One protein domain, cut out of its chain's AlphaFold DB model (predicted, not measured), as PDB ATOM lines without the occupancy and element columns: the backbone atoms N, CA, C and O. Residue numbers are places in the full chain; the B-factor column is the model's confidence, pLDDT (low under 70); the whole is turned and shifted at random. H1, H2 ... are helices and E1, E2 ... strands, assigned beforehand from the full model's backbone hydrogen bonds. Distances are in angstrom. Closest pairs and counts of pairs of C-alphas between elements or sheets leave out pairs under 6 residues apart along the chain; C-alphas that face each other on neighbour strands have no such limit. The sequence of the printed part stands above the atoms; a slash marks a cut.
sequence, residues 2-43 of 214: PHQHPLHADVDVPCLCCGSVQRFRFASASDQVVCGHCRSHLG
ATOM      1  N   PRO A   2     -23.910  50.577  25.780       79.44
ATOM      2  CA  PRO A   2     -23.087  49.674  26.576       79.44
ATOM      3  C   PRO A   2     -23.959  48.875  27.552       79.44
ATOM      4  O   PRO A   2     -24.911  49.419  28.116       79.44
ATOM      5  N   HIS A   3     -23.664  47.589  27.730       87.62
ATOM      6  CA  HIS A   3     -24.354  46.766  28.725       87.62
ATOM      7  C   HIS A   3     -23.753  46.973  30.118       87.62
ATOM      8  O   HIS A   3     -22.609  47.394  30.262       87.62
ATOM      9  N   GLN A   4     -24.510  46.619  31.157       91.94
ATOM     10  CA  GLN A   4     -24.073  46.736  32.557       91.94
ATOM     11  C   GLN A   4     -23.601  45.401  33.161       91.94
ATOM     12  O   GLN A   4     -23.400  45.298  34.367       91.94
ATOM     13  N   HIS A   5     -23.444  44.359  32.340       91.75
ATOM     14  CA  HIS A   5     -22.998  43.051  32.816       91.75
ATOM     15  C   HIS A   5     -21.520  43.047  33.262       91.75
ATOM     16  O   HIS A   5     -20.708  43.747  32.650       91.75
ATOM     17  N   PRO A   6     -21.165  42.244  34.288       92.44
ATOM     18  CA  PRO A   6     -19.789  42.064  34.747       92.44
ATOM     19  C   PRO A   6     -18.819  41.680  33.622       92.44
ATOM     20  O   PRO A   6     -19.130  40.833  32.783       92.44
ATOM     21  N   LEU A   7     -17.621  42.271  33.641       94.19
ATOM     22  CA  LEU A   7     -16.547  41.950  32.698       94.19
ATOM     23  C   LEU A   7     -15.705  40.772  33.200       94.19
ATOM     24  O   LEU A   7     -15.522  40.580  34.401       94.19
ATOM     25  N   HIS A   8     -15.174  39.991  32.261       93.31
ATOM     26  CA  HIS A   8     -14.297  38.833  32.458       93.31
ATOM     27  C   HIS A   8     -14.862  37.685  33.308       93.31
ATOM     28  O   HIS A   8     -14.130  36.724  33.566       93.31
ATOM     29  N   ALA A   9     -16.151  37.729  33.647       93.50
ATOM     30  CA  ALA A   9     -16.905  36.667  34.301       93.50
ATOM     31  C   ALA A   9     -17.940  36.068  33.340       93.50
ATOM     32  O   ALA A   9     -18.418  36.747  32.430       93.50
ATOM     33  N   ASP A  10     -18.274  34.798  33.552       94.75
ATOM     34  CA  ASP A  10     -19.352  34.155  32.812       94.75
ATOM     35  C   ASP A  10     -20.703  34.553  33.409       94.75
ATOM     36  O   ASP A  10     -20.905  34.451  34.619       94.75
ATOM     37  N   VAL A  11     -21.625  34.987  32.555       93.88
ATOM     38  CA  VAL A  11     -22.979  35.390  32.944       93.88
ATOM     39  C   VAL A  11     -24.010  34.792  31.999       93.88
ATOM     40  O   VAL A  11     -23.830  34.805  30.781       93.88
ATOM     41  N   ASP A  12     -25.107  34.295  32.561       96.06
ATOM     42  CA  ASP A  12     -26.248  33.817  31.788       96.06
ATOM     43  C   ASP A  12     -27.219  34.974  31.569       96.06
ATOM     44  O   ASP A  12     -27.826  35.491  32.509       96.06
ATOM     45  N   VAL A  13     -27.340  35.414  30.319       93.62
ATOM     46  CA  VAL A  13     -28.191  36.550  29.942       93.62
ATOM     47  C   VAL A  13     -28.965  36.247  28.659       93.62
ATOM     48  O   VAL A  13     -28.470  35.526  27.786       93.62
ATOM     49  N   PRO A  14     -30.200  36.762  28.520       92.75
ATOM     50  CA  PRO A  14     -30.974  36.590  27.300       92.75
ATOM     51  C   PRO A  14     -30.310  37.344  26.144       92.75
ATOM     52  O   PRO A  14     -30.002  38.531  26.242       92.75
ATOM     53  N   CYS A  15     -30.107  36.653  25.023       89.75
ATOM     54  CA  CYS A  15     -29.669  37.265  23.775       89.75
ATOM     55  C   CYS A  15     -30.662  38.358  23.358       89.75
ATOM     56  O   CYS A  15     -31.843  38.072  23.174       89.75
ATOM     57  N   LEU A  16     -30.192  39.584  23.117       88.12
ATOM     58  CA  LEU A  16     -31.064  40.705  22.739       88.12
ATOM     59  C   LEU A  16     -31.738  40.526  21.368       88.12
ATOM     60  O   LEU A  16     -32.674  41.251  21.048       88.12
ATOM     61  N   CYS A  17     -31.270  39.578  20.553       83.19
ATOM     62  CA  CYS A  17     -31.833  39.308  19.232       83.19
ATOM     63  C   CYS A  17     -32.937  38.239  19.241       83.19
ATOM     64  O   CYS A  17     -33.915  38.382  18.516       83.19
ATOM     65  N   CYS A  18     -32.774  37.149  19.995       81.19
ATOM     66  CA  CYS A  18     -33.696  36.002  19.957       81.19
ATOM     67  C   CYS A  18     -34.303  35.645  21.319       81.19
ATOM     68  O   CYS A  18     -35.111  34.728  21.404       81.19
ATOM     69  N   GLY A  19     -33.899  36.323  22.395       86.25
ATOM     70  CA  GLY A  19     -34.383  36.080  23.754       86.25
ATOM     71  C   GLY A  19     -33.840  34.814  24.423       86.25
ATOM     72  O   GLY A  19     -34.026  34.653  25.625       86.25
ATOM     73  N   SER A  20     -33.135  33.929  23.702       86.50
ATOM     74  CA  SER A  20     -32.579  32.708  24.299       86.50
ATOM     75  C   SER A  20     -31.530  33.054  25.357       86.50
ATOM     76  O   SER A  20     -30.598  33.809  25.054       86.50
ATOM     77  N   VAL A  21     -31.640  32.475  26.553       92.12
ATOM     78  CA  VAL A  21     -30.615  32.590  27.599       92.12
ATOM     79  C   VAL A  21     -29.364  31.854  27.140       92.12
ATOM     80  O   VAL A  21     -29.426  30.691  26.750       92.12
ATOM     81  N   GLN A  22     -28.239  32.559  27.129       91.25
ATOM     82  CA  GLN A  22     -26.946  32.028  26.713       91.25
ATOM     83  C   GLN A  22     -25.884  32.476  27.709       91.25
ATOM     84  O   GLN A  22     -26.015  33.529  28.337       91.25
ATOM     85  N   ARG A  23     -24.812  31.694  27.804       94.00
ATOM     86  CA  ARG A  23     -23.650  32.041  28.615       94.00
ATOM     87  C   ARG A  23     -22.736  32.974  27.828       94.00
ATOM     88  O   ARG A  23     -22.255  32.616  26.752       94.00
ATOM     89  N   PHE A  24     -22.490  34.163  28.363       93.00
ATOM     90  CA  PHE A  24     -21.607  35.171  27.785       93.00
ATOM     91  C   PHE A  24     -20.423  35.451  28.701       93.00
ATOM     92  O   PHE A  24     -20.546  35.401  29.920       93.00
ATOM     93  N   ARG A  25     -19.292  35.822  28.095       94.81
ATOM     94  CA  ARG A  25     -18.137  36.386  28.792       94.81
ATOM     95  C   ARG A  25     -17.716  37.668  28.090       94.81
ATOM     96  O   ARG A  25     -17.167  37.610  26.992       94.81
ATOM     97  N   PHE A  26     -18.002  38.808  28.710       93.69
ATOM     98  CA  PHE A  26     -17.734  40.124  28.130       93.69
ATOM     99  C   PHE A  26     -16.320  40.589  28.485       93.69
ATOM    100  O   PHE A  26     -15.912  40.517  29.642       93.69
ATOM    101  N   ALA A  27     -15.560  41.050  27.500       92.94
ATOM    102  CA  ALA A  27     -14.249  41.665  27.683       92.94
ATOM    103  C   ALA A  27     -14.336  43.202  27.720       92.94
ATOM    104  O   ALA A  27     -13.431  43.849  28.241       92.94
ATOM    105  N   SER A  28     -15.423  43.781  27.200       93.44
ATOM    106  CA  SER A  28     -15.690  45.220  27.197       93.44
ATOM    107  C   SER A  28     -17.170  45.512  27.442       93.44
ATOM    108  O   SER A  28     -18.035  44.753  27.023       93.44
ATOM    109  N   ALA A  29     -17.480  46.668  28.039       89.81
ATOM    110  CA  ALA A  29     -18.858  47.155  28.178       89.81
ATOM    111  C   ALA A  29     -19.531  47.473  26.826       89.81
ATOM    112  O   ALA A  29     -20.745  47.662  26.760       89.81
ATOM    113  N   SER A  30     -18.746  47.563  25.750       88.56
ATOM    114  CA  SER A  30     -19.225  47.749  24.379       88.56
ATOM    115  C   SER A  30     -19.500  46.440  23.638       88.56
ATOM    116  O   SER A  30     -19.900  46.493  22.473       88.56
ATOM    117  N   ASP A  31     -19.237  45.284  24.253       89.44
ATOM    118  CA  ASP A  31     -19.496  43.998  23.616       89.44
ATOM    119  C   ASP A  31     -20.996  43.834  23.339       89.44
ATOM    120  O   ASP A  31     -21.861  44.380  24.021       89.44
ATOM    121  N   GLN A  32     -21.336  43.099  22.284       88.00
ATOM    122  CA  GLN A  32     -22.736  42.887  21.939       88.00
ATOM    123  C   GLN A  32     -23.319  41.724  22.741       88.00
ATOM    124  O   GLN A  32     -22.772  40.622  22.747       88.00
ATOM    125  N   VAL A  33     -24.496  41.936  23.331       91.44
ATOM    126  CA  VAL A  33     -25.269  40.892  24.026       91.44
ATOM    127  C   VAL A  33     -26.094  40.093  23.004       91.44
ATOM    128  O   VAL A  33     -27.324  40.067  23.021       91.44
ATOM    129  N   VAL A  34     -25.401  39.494  22.032       90.19
ATOM    130  CA  VAL A  34     -25.987  38.727  20.923       90.19
ATOM    131  C   VAL A  34     -25.261  37.388  20.804       90.19
ATOM    132  O   VAL A  34     -24.033  37.338  20.713       90.19
ATOM    133  N   CYS A  35     -26.010  36.284  20.816       87.38
ATOM    134  CA  CYS A  35     -25.433  34.940  20.812       87.38
ATOM    135  C   CYS A  35     -24.633  34.654  19.529       87.38
ATOM    136  O   CYS A  35     -24.764  35.349  18.520       87.38
ATOM    137  N   GLY A  36     -23.784  33.621  19.554       84.06
ATOM    138  CA  GLY A  36     -22.948  33.245  18.403       84.06
ATOM    139  C   GLY A  36     -23.741  33.018  17.112       84.06
ATOM    140  O   GLY A  36     -23.305  33.449  16.050       84.06
ATOM    141  N   HIS A  37     -24.934  32.430  17.221       82.00
ATOM    142  CA  HIS A  37     -25.821  32.196  16.084       82.00
ATOM    143  C   HIS A  37     -26.351  33.515  15.499       82.00
ATOM    144  O   HIS A  37     -26.114  33.814  14.331       82.00
ATOM    145  N   CYS A  38     -26.948  34.378  16.326       83.50
ATOM    146  CA  CYS A  38     -27.508  35.650  15.866       83.50
ATOM    147  C   CYS A  38     -26.445  36.657  15.395       83.50
ATOM    148  O   CYS A  38     -26.740  37.490  14.539       83.50
ATOM    149  N   ARG A  39     -25.200  36.570  15.892       84.31
ATOM    150  CA  ARG A  39     -24.086  37.406  15.405       84.31
ATOM    151  C   ARG A  39     -23.831  37.225  13.908       84.31
ATOM    152  O   ARG A  39     -23.443  38.185  13.248       84.31
ATOM    153  N   SER A  40     -24.095  36.039  13.357       80.12
ATOM    154  CA  SER A  40     -23.941  35.766  11.920       80.12
ATOM    155  C   SER A  40     -24.935  36.540  11.035       80.12
ATOM    156  O   SER A  40     -24.677  36.755   9.846       80.12
ATOM    157  N   HIS A  41     -26.030  37.038  11.618       78.12
ATOM    158  CA  HIS A  41     -27.096  37.758  10.919       78.12
ATOM    159  C   HIS A  41     -27.005  39.286  11.026       78.12
ATOM    160  O   HIS A  41     -27.913  39.985  10.580       78.12
ATOM    161  N   LEU A  42     -25.938  39.832  11.610       76.44
ATOM    162  CA  LEU A  42     -25.772  41.280  11.734       76.44
ATOM    163  C   LEU A  42     -25.389  41.901  10.378       76.44
ATOM    164  O   LEU A  42     -24.412  41.490   9.754       76.44
ATOM    165  N   GLY A  43     -26.168  42.886   9.924       76.50
ATOM    166  CA  GLY A  43     -25.986  43.598   8.652       76.50
ATOM    167  C   GLY A  43     -27.325  44.044   8.051       76.50
ATOM    168  O   GLY A  43     -28.353  43.433   8.336       76.50
TER     169      GLY A  43
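Overview. This is residues 2 to 43 of the 214 residues of an uncharacterized protein of Agromyces kandeliae (UniProt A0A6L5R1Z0). There is little regular structure here: a small two-stranded hairpin, E1 and E2, with loops before and after it and a short helix, H1, near the end of the printed part. The 42 printed residues hold E1, E2 and H1 in that order; the sheet, E1 - E2, is antiparallel, and the class is mixed, with 14 residues in named elements. The whole is compact and rounded, with a radius of gyration of the C-alphas of 9.8 A and spans of 25 by 19 by 13 A.

Along the chain. Find C-alpha 10 at (-19.352, 34.155, 32.812); from there E1 runs 13.1 A to residue 14. E2, residues 21 to 25, also measures 13.1 A. H1, residues 36 to 39, ends at C-alpha 39, (-24.086, 37.406, 15.405).

Arrangement. Look across the hairpin E1 and E2, antiparallel at 144 degrees: N 11 and O 24, 2.9 A apart, are within hydrogen-bond range. E1 and H1 are apart. H1 is too short for an O i to N i+4 pair; its one O i to N i+3 pair is not within range.

Size, cuts and confidence. The C-alphas farthest apart, of Ala 9 and Gly 43, are 28.1 A apart. The printed part has no cut, both links are short, and no printed residue is under 70 in pLDDT.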